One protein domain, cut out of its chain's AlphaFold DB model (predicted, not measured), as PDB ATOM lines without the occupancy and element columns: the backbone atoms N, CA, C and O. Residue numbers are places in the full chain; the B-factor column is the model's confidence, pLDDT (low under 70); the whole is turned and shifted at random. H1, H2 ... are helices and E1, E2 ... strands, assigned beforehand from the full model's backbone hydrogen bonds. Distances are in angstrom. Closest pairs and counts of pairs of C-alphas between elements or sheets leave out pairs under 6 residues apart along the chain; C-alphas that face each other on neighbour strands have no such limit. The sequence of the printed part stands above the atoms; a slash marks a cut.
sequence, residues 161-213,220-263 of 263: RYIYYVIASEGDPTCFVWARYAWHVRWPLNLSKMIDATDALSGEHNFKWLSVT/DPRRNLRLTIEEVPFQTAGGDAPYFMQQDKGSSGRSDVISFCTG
ATOM      1  N   ARG A 161     152.763 117.931  97.803       89.62
ATOM      2  CA  ARG A 161     152.055 119.195  98.041       89.62
ATOM      3  C   ARG A 161     152.933 120.378  97.675       89.62
ATOM      4  O   ARG A 161     154.070 120.466  98.136       89.62
ATOM      5  N   TYR A 162     152.362 121.280  96.893       89.56
ATOM      6  CA  TYR A 162     152.942 122.556  96.511       89.56
ATOM      7  C   TYR A 162     152.065 123.671  97.069       89.56
ATOM      8  O   TYR A 162     150.842 123.550  97.069       89.56
ATOM      9  N   ILE A 163     152.699 124.727  97.573       89.06
ATOM     10  CA  ILE A 163     152.022 125.889  98.148       89.06
ATOM     11  C   ILE A 163     152.595 127.131  97.478       89.06
ATOM     12  O   ILE A 163     153.813 127.319  97.459       89.06
ATOM     13  N   TYR A 164     151.711 127.963  96.946       89.38
ATOM     14  CA  TYR A 164     152.010 129.253  96.348       89.38
ATOM     15  C   TYR A 164     151.339 130.341  97.178       89.38
ATOM     16  O   TYR A 164     150.140 130.276  97.443       89.38
ATOM     17  N   TYR A 165     152.120 131.345  97.564       87.31
ATOM     18  CA  TYR A 165     151.611 132.556  98.197       87.31
ATOM     19  C   TYR A 165     151.466 133.635  97.136       87.31
ATOM     20  O   TYR A 165     152.429 133.917  96.414       87.31
ATOM     21  N   VAL A 166     150.282 134.238  97.049       88.75
ATOM     22  CA  VAL A 166     150.002 135.335  96.126       88.75
ATOM     23  C   VAL A 166     149.512 136.537  96.922       88.75
ATOM     24  O   VAL A 166     148.594 136.444  97.731       88.75
ATOM     25  N   ILE A 167     150.145 137.684  96.697       85.56
ATOM     26  CA  ILE A 167     149.736 138.956  97.289       85.56
ATOM     27  C   ILE A 167     149.073 139.773  96.195       85.56
ATOM     28  O   ILE A 167     149.749 140.203  95.264       85.56
ATOM     29  N   ALA A 168     147.770 139.993  96.326       87.12
ATOM     30  CA  ALA A 168     147.002 140.870  95.457       87.12
ATOM     31  C   ALA A 168     146.855 142.246  96.121       87.12
ATOM     32  O   ALA A 168     145.987 142.443  96.971       87.12
ATOM     33  N   SER A 169     147.730 143.193  95.784       80.19
ATOM     34  CA  SER A 169     147.697 144.546  96.356       80.19
ATOM     35  C   SER A 169     148.199 145.590  95.370       80.19
ATOM     36  O   SER A 169     149.190 145.370  94.679       80.19
ATOM     37  N   GLU A 170     147.562 146.762  95.345       76.19
ATOM     38  CA  GLU A 170     148.024 147.890  94.521       76.19
ATOM     39  C   GLU A 170     149.370 148.450  95.014       76.19
ATOM     40  O   GLU A 170     150.216 148.837  94.210       76.19
ATOM     41  N   GLY A 171     149.587 148.453  96.335       75.81
ATOM     42  CA  GLY A 171     150.856 148.836  96.952       75.81
ATOM     43  C   GLY A 171     151.903 147.724  96.899       75.81
ATOM     44  O   GLY A 171     151.565 146.537  96.888       75.81
ATOM     45  N   ASP A 172     153.178 148.117  96.909       72.00
ATOM     46  CA  ASP A 172     154.299 147.179  96.950       72.00
ATOM     47  C   ASP A 172     154.427 146.557  98.355       72.00
ATOM     48  O   ASP A 172     154.586 147.286  99.342       72.00
ATOM     49  N   PRO A 173     154.365 145.219  98.491       72.81
ATOM     50  CA  PRO A 173     154.587 144.571  99.773       72.81
ATOM     51  C   PRO A 173     156.050 144.736 100.203       72.81
ATOM     52  O   PRO A 173     156.949 144.912  99.379       72.81
ATOM     53  N   THR A 174     156.314 144.637 101.509       71.06
ATOM     54  CA  THR A 174     157.683 144.795 102.023       71.06
ATOM     55  C   THR A 174     158.660 143.816 101.363       71.06
ATOM     56  O   THR A 174     158.486 142.589 101.400       71.06
ATOM     57  N   CYS A 175     159.725 144.369 100.781       70.44
ATOM     58  CA  CYS A 175     160.763 143.619 100.080       70.44
ATOM     59  C   CYS A 175     161.580 142.704 101.006       70.44
ATOM     60  O   CYS A 175     162.222 141.769 100.530       70.44
ATOM     61  N   PHE A 176     161.531 142.927 102.325       69.69
ATOM     62  CA  PHE A 176     162.278 142.143 103.310       69.69
ATOM     63  C   PHE A 176     161.773 140.705 103.459       69.69
ATOM     64  O   PHE A 176     162.550 139.810 103.790       69.69
ATOM     65  N   VAL A 177     160.484 140.478 103.211       72.12
ATOM     66  CA  VAL A 177     159.847 139.170 103.388       72.12
ATOM     67  C   VAL A 177     159.218 138.706 102.085       72.12
ATOM     68  O   VAL A 177     159.521 137.624 101.587       72.12
ATOM     69  N   TRP A 178     158.335 139.513 101.508       76.06
ATOM     70  CA  TRP A 178     157.361 138.991 100.554       76.06
ATOM     71  C   TRP A 178     157.884 138.878  99.142       76.06
ATOM     72  O   TRP A 178     157.542 137.916  98.466       76.06
ATOM     73  N   ALA A 179     158.816 139.750  98.755       75.56
ATOM     74  CA  ALA A 179     159.537 139.612  97.492       75.56
ATOM     75  C   ALA A 179     160.278 138.264  97.370       75.56
ATOM     76  O   ALA A 179     160.630 137.850  96.269       75.56
ATOM     77  N   ARG A 180     160.524 137.574  98.495       79.44
ATOM     78  CA  ARG A 180     161.226 136.288  98.534       79.44
ATOM     79  C   ARG A 180     160.305 135.066  98.515       79.44
ATOM     80  O   ARG A 180     160.707 134.025  97.995       79.44
ATOM     81  N   TYR A 181     159.119 135.167  99.112       82.50
ATOM     82  CA  TYR A 181     158.260 134.011  99.410       82.50
ATOM     83  C   TYR A 181     156.876 134.061  98.762       82.50
ATOM     84  O   TYR A 181     156.179 133.048  98.782       82.50
ATOM     85  N   ALA A 182     156.479 135.195  98.186       85.50
ATOM     86  CA  ALA A 182     155.187 135.359  97.539       85.50
ATOM     87  C   ALA A 182     155.320 136.027  96.172       85.50
ATOM     88  O   ALA A 182     156.218 136.833  95.923       85.50
ATOM     89  N   TRP A 183     154.386 135.703  95.288       88.38
ATOM     90  CA  TRP A 183     154.220 136.412  94.033       88.38
ATOM     91  C   TRP A 183     153.318 137.628  94.250       88.38
ATOM     92  O   TRP A 183     152.191 137.493  94.724       88.38
ATOM     93  N   HIS A 184     153.811 138.820  93.920       86.44
ATOM     94  CA  HIS A 184     153.020 140.049  93.976       86.44
ATOM     95  C   HIS A 184     152.276 140.272  92.658       86.44
ATOM     96  O   HIS A 184     152.881 140.341  91.586       86.44
ATOM     97  N   VAL A 185     150.960 140.411  92.761       89.25
ATOM     98  CA  VAL A 185     150.042 140.771  91.686       89.25
ATOM     99  C   VAL A 185     149.451 142.137  92.030       89.25
ATOM    100  O   VAL A 185     148.873 142.329  93.097       89.25
ATOM    101  N   ARG A 186     149.596 143.110  91.124       87.75
ATOM    102  CA  ARG A 186     149.170 144.506  91.353       87.75
ATOM    103  C   ARG A 186     147.676 144.760  91.143       87.75
ATOM    104  O   ARG A 186     147.221 145.890  91.268       87.75
ATOM    105  N   TRP A 187     146.925 143.718  90.806       87.75
ATOM    106  CA  TRP A 187     145.495 143.788  90.530       87.75
ATOM    107  C   TRP A 187     144.720 142.909  91.508       87.75
ATOM    108  O   TRP A 187     145.246 141.879  91.942       87.75
ATOM    109  N   PRO A 188     143.472 143.280  91.836       86.50
ATOM    110  CA  PRO A 188     142.629 142.460  92.690       86.50
ATOM    111  C   PRO A 188     142.350 141.105  92.033       86.50
ATOM    112  O   PRO A 188     142.049 141.018  90.839       86.50
ATOM    113  N   LEU A 189     142.422 140.046  92.835       89.62
ATOM    114  CA  LEU A 189     142.039 138.700  92.426       89.62
ATOM    115  C   LEU A 189     140.547 138.477  92.682       89.62
ATOM    116  O   LEU A 189     139.980 138.961  93.660       89.62
ATOM    117  N   ASN A 190     139.897 137.726  91.794       91.69
ATOM    118  CA  ASN A 190     138.519 137.298  92.003       91.69
ATOM    119  C   ASN A 190     138.517 135.901  92.627       91.69
ATOM    120  O   ASN A 190     138.544 134.898  91.911       91.69
ATOM    121  N   LEU A 191     138.481 135.853  93.961       88.69
ATOM    122  CA  LEU A 191     138.571 134.609  94.722       88.69
ATOM    123  C   LEU A 191     137.456 133.617  94.367       88.69
ATOM    124  O   LEU A 191     137.737 132.441  94.181       88.69
ATOM    125  N   SER A 192     136.218 134.090  94.186       90.88
ATOM    126  CA  SER A 192     135.095 133.230  93.782       90.88
ATOM    127  C   SER A 192     135.398 132.508  92.472       90.88
ATOM    128  O   SER A 192     135.312 131.291  92.415       90.88
ATOM    129  N   LYS A 193     135.851 133.236  91.444       94.12
ATOM    130  CA  LYS A 193     136.203 132.631  90.151       94.12
ATOM    131  C   LYS A 193     137.401 131.691  90.245       94.12
ATOM    132  O   LYS A 193     137.487 130.731  89.487       94.12
ATOM    133  N   MET A 194     138.351 131.983  91.131       93.19
ATOM    134  CA  MET A 194     139.493 131.103  91.366       93.19
ATOM    135  C   MET A 194     139.056 129.800  92.041       93.19
ATOM    136  O   MET A 194     139.512 128.740  91.624       93.19
ATOM    137  N   ILE A 195     138.149 129.868  93.020       91.38
ATOM    138  CA  ILE A 195     137.530 128.699  93.657       91.38
ATOM    139  C   ILE A 195     136.740 127.892  92.620       91.38
ATOM    140  O   ILE A 195     136.996 126.699  92.480       91.38
ATOM    141  N   ASP A 196     135.897 128.534  91.808       92.88
ATOM    142  CA  ASP A 196     135.159 127.856  90.730       92.88
ATOM    143  C   ASP A 196     136.120 127.126  89.767       92.88
ATOM    144  O   ASP A 196     135.877 125.999  89.333       92.88
ATOM    145  N   ALA A 197     137.268 127.742  89.458       92.31
ATOM    146  CA  ALA A 197     138.303 127.121  88.637       92.31
ATOM    147  C   ALA A 197     139.002 125.941  89.336       92.31
ATOM    148  O   ALA A 197     139.436 125.011  88.653       92.31
ATOM    149  N   THR A 198     139.113 125.934  90.672       90.75
ATOM    150  CA  THR A 198     139.674 124.778  91.392       90.75
ATOM    151  C   THR A 198     138.812 123.535  91.274       90.75
ATOM    152  O   THR A 198     139.372 122.446  91.138       90.75
ATOM    153  N   ASP A 199     137.489 123.684  91.253       87.38
ATOM    154  CA  ASP A 199     136.572 122.557  91.079       87.38
ATOM    155  C   ASP A 199     136.723 121.948  89.683       87.38
ATOM    156  O   ASP A 199     136.820 120.730  89.537       87.38
ATOM    157  N   ALA A 200     136.850 122.796  88.657       89.94
ATOM    158  CA  ALA A 200     137.056 122.360  87.277       89.94
ATOM    159  C   ALA A 200     138.413 121.665  87.043       89.94
ATOM    160  O   ALA A 200     138.520 120.789  86.184       89.94
ATOM    161  N   LEU A 201     139.454 122.060  87.783       89.12
ATOM    162  CA  LEU A 201     140.820 121.534  87.645       89.12
ATOM    163  C   LEU A 201     141.140 120.371  88.598       89.12
ATOM    164  O   LEU A 201     142.170 119.715  88.431       89.12
ATOM    165  N   SER A 202     140.293 120.120  89.596       90.94
ATOM    166  CA  SER A 202     140.456 118.994  90.519       90.94
ATOM    167  C   SER A 202     140.051 117.672  89.861       90.94
ATOM    168  O   SER A 202     139.240 117.634  88.936       90.94
ATOM    169  N   GLY A 203     140.629 116.569  90.333       90.75
ATOM    170  CA  GLY A 203     140.459 115.236  89.757       90.75
ATOM    171  C   GLY A 203     141.560 114.863  88.766       90.75
ATOM    172  O   GLY A 203     142.638 115.461  88.738       90.75
ATOM    173  N   GLU A 204     141.308 113.820  87.977       93.62
ATOM    174  CA  GLU A 204     142.272 113.312  87.005       93.62
ATOM    175  C   GLU A 204     142.181 114.073  85.680       93.62
ATOM    176  O   GLU A 204     141.158 114.041  85.000       93.62
ATOM    177  N   HIS A 205     143.283 114.709  85.280       91.19
ATOM    178  CA  HIS A 205     143.370 115.427  84.007       91.19
ATOM    179  C   HIS A 205     144.699 115.170  83.309       91.19
ATOM    180  O   HIS A 205     145.712 114.844  83.931       91.19
ATOM    181  N   ASN A 206     144.712 115.369  81.991       90.19
ATOM    182  CA  ASN A 206     145.928 115.346  81.187       90.19
ATOM    183  C   ASN A 206     146.562 116.746  81.132       90.19
ATOM    184  O   ASN A 206     146.085 117.629  80.419       90.19
ATOM    185  N   PHE A 207     147.687 116.926  81.826       86.69
ATOM    186  CA  PHE A 207     148.390 118.212  81.921       86.69
ATOM    187  C   PHE A 207     149.504 118.394  80.887       86.69
ATOM    188  O   PHE A 207     150.454 119.148  81.107       86.69
ATOM    189  N   LYS A 208     149.412 117.731  79.726       86.50
ATOM    190  CA  LYS A 208     150.398 117.901  78.646       86.50
ATOM    191  C   LYS A 208     150.560 119.371  78.242       86.50
ATOM    192  O   LYS A 208     151.674 119.798  77.974       86.50
ATOM    193  N   TRP A 209     149.474 120.144  78.253       83.31
ATOM    194  CA  TRP A 209     149.464 121.569  77.904       83.31
ATOM    195  C   TRP A 209     150.166 122.476  78.934       83.31
ATOM    196  O   TRP A 209     150.541 123.591  78.592       83.31
ATOM    197  N   LEU A 210     150.397 121.991  80.161       82.69
ATOM    198  CA  LEU A 210     151.206 122.660  81.194       82.69
ATOM    199  C   LEU A 210     152.640 122.117  81.279       82.69
ATOM    200  O   LEU A 210     153.413 122.532  82.141       82.69
ATOM    201  N   SER A 211     153.002 121.150  80.437       79.69
ATOM    202  CA  SER A 211     154.311 120.502  80.496       79.69
ATOM    203  C   SER A 211     155.308 121.215  79.587       79.69
ATOM    204  O   SER A 211     155.054 121.389  78.397       79.69
ATOM    205  N   VAL A 212     156.481 121.560  80.120       70.94
ATOM    206  CA  VAL A 212     157.617 122.007  79.303       70.94
ATOM    207  C   VAL A 212     158.320 120.767  78.747       70.94
ATOM    208  O   VAL A 212     158.871 119.963  79.500       70.94
ATOM    209  N   THR A 213     158.269 120.569  77.431       57.28
ATOM    210  CA  THR A 213     158.969 119.469  76.757       57.28
ATOM    211  C   THR A 213     160.409 119.851  76.449       57.28
ATOM    212  O   THR A 213     160.679 120.481  75.431       57.28
ATOM    213  N   ASP A 220     153.820 109.894  81.253       80.06
ATOM    214  CA  ASP A 220     152.360 110.069  81.280       80.06
ATOM    215  C   ASP A 220     152.012 111.379  82.019       80.06
ATOM    216  O   ASP A 220     152.382 111.525  83.193       80.06
ATOM    217  N   PRO A 221     151.430 112.375  81.329       83.00
ATOM    218  CA  PRO A 221     151.136 113.687  81.892       83.00
ATOM    219  C   PRO A 221     149.856 113.694  82.735       83.00
ATOM    220  O   PRO A 221     149.520 114.735  83.300       83.00
ATOM    221  N   ARG A 222     149.133 112.569  82.826       88.25
ATOM    222  CA  ARG A 222     147.939 112.457  83.665       88.25
ATOM    223  C   ARG A 222     148.288 112.581  85.139       88.25
ATOM    224  O   ARG A 222     149.203 111.916  85.626       88.25
ATOM    225  N   ARG A 223     147.587 113.450  85.857       87.94
ATOM    226  CA  ARG A 223     147.747 113.628  87.306       87.94
ATOM    227  C   ARG A 223     146.379 113.716  87.942       87.94
ATOM    228  O   ARG A 223     145.490 114.331  87.359       87.94
ATOM    229  N   ASN A 224     146.251 113.170  89.145       90.44
ATOM    230  CA  ASN A 224     145.128 113.478  90.006       90.44
ATOM    231  C   ASN A 224     145.494 114.695  90.862       90.44
ATOM    232  O   ASN A 224     146.474 114.667  91.616       90.44
ATOM    233  N   LEU A 225     144.755 115.789  90.688       90.50
ATOM    234  CA  LEU A 225     144.957 117.029  91.425       90.50
ATOM    235  C   LEU A 225     143.878 117.225  92.476       90.50
ATOM    236  O   LEU A 225     142.687 117.063  92.226       90.50
ATOM    237  N   ARG A 226     144.309 117.700  93.638       89.62
ATOM    238  CA  ARG A 226     143.439 118.377  94.592       89.62
ATOM    239  C   ARG A 226     143.947 119.793  94.763       89.62
ATOM    240  O   ARG A 226     145.075 119.955  95.227       89.62
ATOM    241  N   LEU A 227     143.134 120.783  94.414       89.44
ATOM    242  CA  LEU A 227     143.454 122.195  94.602       89.44
ATOM    243  C   LEU A 227     142.614 122.780  95.735       89.44
ATOM    244  O   LEU A 227     141.455 122.421  95.913       89.44
ATOM    245  N   THR A 228     143.217 123.672  96.508       87.44
ATOM    246  CA  THR A 228     142.547 124.465  97.535       87.44
ATOM    247  C   THR A 228     143.059 125.893  97.451       87.44
ATOM    248  O   THR A 228     144.261 126.116  97.273       87.44
ATOM    249  N   ILE A 229     142.151 126.853  97.584       89.19
ATOM    250  CA  ILE A 229     142.496 128.269  97.677       89.19
ATOM    251  C   ILE A 229     141.917 128.795  98.976       89.19
ATOM    252  O   ILE A 229     140.746 128.575  99.275       89.19
ATOM    253  N   GLU A 230     142.766 129.448  99.751       84.25
ATOM    254  CA  GLU A 230     142.422 129.957 101.069       84.25
ATOM    255  C   GLU A 230     142.881 131.401 101.189       84.25
ATOM    256  O   GLU A 230     144.010 131.728 100.837       84.25
ATOM    257  N   GLU A 231     142.019 132.250 101.737       83.94
ATOM    258  CA  GLU A 231     142.405 133.587 102.170       83.94
ATOM    259  C   GLU A 231     142.980 133.492 103.605       83.94
ATOM    260  O   GLU A 231     142.321 133.008 104.525       83.94
ATOM    261  N   VAL A 232     144.228 133.916 103.802       79.62
ATOM    262  CA  VAL A 232     145.055 133.773 105.010       79.62
ATOM    263  C   VAL A 232     145.686 135.102 105.426       79.62
ATOM    264  O   VAL A 232     145.922 135.955 104.587       79.62
ATOM    265  N   PRO A 233     146.064 135.325 106.690       70.31
ATOM    266  CA  PRO A 233     146.729 136.567 107.081       70.31
ATOM    267  C   PRO A 233     148.066 136.800 106.400       70.31
ATOM    268  O   PRO A 233     148.866 135.888 106.230       70.31
ATOM    269  N   PHE A 234     148.387 138.076 106.200       66.38
ATOM    270  CA  PHE A 234     149.765 138.501 105.992       66.38
ATOM    271  C   PHE A 234     150.639 138.162 107.221       66.38
ATOM    272  O   PHE A 234     151.706 137.560 107.105       66.38
ATOM    273  N   GLN A 235     150.150 138.469 108.425       63.78
ATOM    274  CA  GLN A 235     150.790 138.165 109.710       63.78
ATOM    275  C   GLN A 235     149.783 137.551 110.680       63.78
ATOM    276  O   GLN A 235     148.611 137.925 110.688       63.78
ATOM    277  N   THR A 236     150.240 136.629 111.526       55.19
ATOM    278  CA  THR A 236     149.418 136.100 112.621       55.19
ATOM    279  C   THR A 236     149.014 137.221 113.574       55.19
ATOM    280  O   THR A 236     149.822 138.113 113.838       55.19
ATOM    281  N   ALA A 237     147.818 137.148 114.159       50.28
ATOM    282  CA  ALA A 237     147.403 138.094 115.190       50.28
ATOM    283  C   ALA A 237     148.400 138.071 116.371       50.28
ATOM    284  O   ALA A 237     148.423 137.118 117.146       50.28
ATOM    285  N   GLY A 238     149.244 139.107 116.476       52.97
ATOM    286  CA  GLY A 238     150.193 139.296 117.580       52.97
ATOM    287  C   GLY A 238     151.681 139.031 117.298       52.97
ATOM    288  O   GLY A 238     152.432 138.903 118.262       52.97
ATOM    289  N   GLY A 239     152.151 138.961 116.042       56.31
ATOM    290  CA  GLY A 239     153.592 138.822 115.772       56.31
ATOM    291  C   GLY A 239     154.073 139.369 114.425       56.31
ATOM    292  O   GLY A 239     153.320 139.410 113.459       56.31
ATOM    293  N   ASP A 240     155.365 139.717 114.352       58.66
ATOM    294  CA  ASP A 240     156.034 140.206 113.130       58.66
ATOM    295  C   ASP A 240     156.333 139.097 112.103       58.66
ATOM    296  O   ASP A 240     156.764 139.372 110.979       58.66
ATOM    297  N   ALA A 241     156.125 137.827 112.470       62.34
ATOM    298  CA  ALA A 241     156.477 136.689 111.633       62.34
ATOM    299  C   ALA A 241     155.354 136.336 110.628       62.34
ATOM    300  O   ALA A 241     154.190 136.223 111.023       62.34
ATOM    301  N   PRO A 242     155.687 136.098 109.345       67.12
ATOM    302  CA  PRO A 242     154.707 135.794 108.301       67.12
ATOM    303  C   PRO A 242     153.887 134.539 108.596       67.12
ATOM    304  O   PRO A 242     154.415 133.571 109.149       67.12
ATOM    305  N   TYR A 243     152.630 134.514 108.143       68.62
ATOM    306  CA  TYR A 243     151.715 133.383 108.357       68.62
ATOM    307  C   TYR A 243     152.313 132.025 107.965       68.62
ATOM    308  O   TYR A 243     152.209 131.053 108.711       68.62
ATOM    309  N   PHE A 244     153.027 131.956 106.838       69.31
ATOM    310  CA  PHE A 244     153.632 130.710 106.360       69.31
ATOM    311  C   PHE A 244     154.723 130.139 107.283       69.31
ATOM    312  O   PHE A 244     155.018 128.946 107.220       69.31
ATOM    313  N   MET A 245     155.333 130.971 108.136       65.81
ATOM    314  CA  MET A 245     156.307 130.528 109.141       65.81
ATOM    315  C   MET A 245     155.635 129.985 110.407       65.81
ATOM    316  O   MET A 245     156.310 129.398 111.250       65.81
ATOM    317  N   GLN A 246     154.323 130.177 110.546       62.84
ATOM    318  CA  GLN A 246     153.551 129.861 111.743       62.84
ATOM    319  C   GLN A 246     152.384 128.904 111.466       62.84
ATOM    320  O   GLN A 246     151.483 128.811 112.290       62.84
ATOM    321  N   GLN A 247     152.400 128.152 110.356       55.28
ATOM    322  CA  GLN A 247     151.304 127.248 109.953       55.28
ATOM    323  C   GLN A 247     150.981 126.104 110.939       55.28
ATOM    324  O   GLN A 247     150.036 125.359 110.703       55.28
ATOM    325  N   ASP A 248     151.698 126.004 112.063       50.84
ATOM    326  CA  ASP A 248     151.354 125.141 113.203       50.84
ATOM    327  C   ASP A 248     150.521 125.857 114.295       50.84
ATOM    328  O   ASP A 248     150.171 125.251 115.309       50.84
ATOM    329  N   LYS A 249     150.196 127.148 114.136       42.94
ATOM    330  CA  LYS A 249     149.434 127.951 115.105       42.94
ATOM    331  C   LYS A 249     148.365 128.777 114.392       42.94
ATOM    332  O   LYS A 249     148.652 129.795 113.768       42.94
ATOM    333  N   GLY A 250     147.119 128.314 114.490       46.50
ATOM    334  CA  GLY A 250     145.964 128.947 113.856       46.50
ATOM    335  C   GLY A 250     145.863 130.437 114.179       46.50
ATOM    336  O   GLY A 250     145.856 130.822 115.344       46.50
ATOM    337  N   SER A 251     145.799 131.278 113.147       44.12
ATOM    338  CA  SER A 251     145.376 132.677 113.269       44.12
ATOM    339  C   SER A 251     145.058 133.302 111.907       44.12
ATOM    340  O   SER A 251     145.434 132.780 110.860       44.12
ATOM    341  N   SER A 252     144.311 134.408 111.976       43.00
ATOM    342  CA  SER A 252     143.409 134.991 110.976       43.00
ATOM    343  C   SER A 252     143.849 136.365 110.437       43.00
ATOM    344  O   SER A 252     144.268 137.226 111.207       43.00
ATOM    345  N   GLY A 253     143.664 136.575 109.130       41.75
ATOM    346  CA  GLY A 253     143.817 137.806 108.334       41.75
ATOM    347  C   GLY A 253     143.706 137.457 106.835       41.75
ATOM    348  O   GLY A 253     143.348 136.321 106.539       41.75
ATOM    349  N   ARG A 254     143.996 138.383 105.901       42.25
ATOM    350  CA  ARG A 254     143.669 138.225 104.463       42.25
ATOM    351  C   ARG A 254     144.850 138.337 103.471       42.25
ATOM    352  O   ARG A 254     145.618 139.292 103.559       42.25
ATOM    353  N   SER A 255     144.979 137.358 102.564       49.75
ATOM    354  CA  SER A 255     145.978 137.146 101.486       49.75
ATOM    355  C   SER A 255     145.764 135.748 100.885       49.75
ATOM    356  O   SER A 255     145.397 134.848 101.617       49.75
ATOM    357  N   ASP A 256     145.990 135.500  99.599       49.97
ATOM    358  CA  ASP A 256     145.571 134.220  99.005       49.97
ATOM    359  C   ASP A 256     146.697 133.169  98.991       49.97
ATOM    360  O   ASP A 256     147.821 133.407  98.532       49.97
ATOM    361  N   VAL A 257     146.386 131.965  99.467       60.94
ATOM    362  CA  VAL A 257     147.232 130.771  99.395       60.94
ATOM    363  C   VAL A 257     146.607 129.791  98.432       60.94
ATOM    364  O   VAL A 257     145.496 129.315  98.646       60.94
ATOM    365  N   ILE A 258     147.365 129.429  97.405       62.72
ATOM    366  CA  ILE A 258     147.006 128.354  96.490       62.72
ATOM    367  C   ILE A 258     147.828 127.138  96.893       62.72
ATOM    368  O   ILE A 258     149.053 127.122  96.762       62.72
ATOM    369  N   SER A 259     147.163 126.103  97.388       56.53
ATOM    370  CA  SER A 259     147.788 124.821  97.688       56.53
ATOM    371  C   SER A 259     147.243 123.776  96.730       56.53
ATOM    372  O   SER A 259     146.042 123.710  96.477       56.53
ATOM    373  N   PHE A 260     148.112 122.922  96.203       63.44
ATOM    374  CA  PHE A 260     147.654 121.737  95.498       63.44
ATOM    375  C   PHE A 260     148.474 120.508  95.847       63.44
ATOM    376  O   PHE A 260     149.680 120.571  96.103       63.44
ATOM    377  N   CYS A 261     147.790 119.371  95.853       49.06
ATOM    378  CA  CYS A 261     148.383 118.058  96.019       49.06
ATOM    379  C   CYS A 261     148.285 117.298  94.700       49.06
ATOM    380  O   CYS A 261     147.225 117.274  94.078       49.06
ATOM    381  N   THR A 262     149.387 116.680  94.285       46.97
ATOM    382  CA  THR A 262     149.444 115.801  93.114       46.97
ATOM    383  C   THR A 262     149.724 114.379  93.576       46.97
ATOM    384  O   THR A 262     150.640 114.179  94.376       46.97
ATOM    385  N   GLY A 263     148.927 113.416  93.118       42.75
ATOM    386  CA  GLY A 263     149.071 111.980  93.379       42.75
ATOM    387  C   GLY A 263     148.970 111.199  92.082       42.75
ATOM    388  O   GLY A 263     148.067 111.537  91.282       42.75
TER     389      GLY A 263
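Overview. This is residues 161 to 213 and 220 to 263 of the 263 residues of an uncharacterized protein of Thalassiosira oceanica (UniProt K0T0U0). A strongly twisted sheet of five strands has helix H2 running along E4 over one face, while the long loop of residues 232 to 255 extends beyond one end of the long strands E1, E4 and E5. The short helix H1 only grazes the sheet. The printed part has 97 residues, with two named helices and five named strands in the order E1, H1, E2, H2, E3, E4, E5; the mixed sheet runs E2, E1, E5, E4, E3. The class is mixed, helices and strands, with under half of the residues in named elements. The whole is elongated, spanning 45 by 29 by 27 A, and only just loose, close to compact, with a radius of gyration of the C-alphas of 15.2 A.

Along the chain. E1, residues 161 to 168, begins with C-alpha 161 at (152.055, 119.195, 98.041) and is 22.4 A long. H1 is residues 178 to 181 and E2 residues 183 to 185. H2, residues 191 to 201, is 15.0 A long and begins with C-alpha 191 at (138.571, 134.609, 94.722). E3 is residues 203 to 206. E4, residues 222 to 231, is 28.6 A long. E5, residues 256 to 262, is 19.7 A long and ends with C-alpha 262 at (149.444, 115.801, 93.114).

Arrangement. E1 and E2 are parallel at 35 degrees, with N 183 and O 165 2.9 A apart, within hydrogen-bond range. E1, H1 and E2 form a strand-helix-strand unit, two parallel neighbour strands with a helix between, and its crossover is right-handed. E1 and E5 are antiparallel at 160 degrees, with N 164 and O 258 at 2.8 A. E4 and E5 form a hairpin, antiparallel at 158 degrees, with N 228 and O 259 at 2.8 A. E3 and E4 are antiparallel at 124 degrees, with N 203 and O 225 at 2.8 A. Pairing is staggered: E4 pairs with E3 over residues 222 to 225 and with E5 over 225 to 231. H2 on one face of the sheet makes two layers, a helix layer and a sheet layer. H2 is over E4 at a height over the sheet of 8.6 A, along the strands at 11 degrees on the local plane; the closest C-alphas are those of Thr 198 and Leu 227, 5.6 A apart. In H2 every O i to N i+4 pair is within hydrogen-bond range; H1 is too short for such a pair.

Size, cuts and confidence. The C-alphas farthest apart are those of Asp 220 and Gly 238, 46.7 A. Residues 214 to 219 are not printed; C-alphas 213 and 220 are 12.3 A apart across this cut, between E3 and E4. The link from E4 to E5 is long, with 24 residues. Mean pLDDT of the printed part is 75.5; residue 176, residue 213 and residues 234 to 263 are under 70.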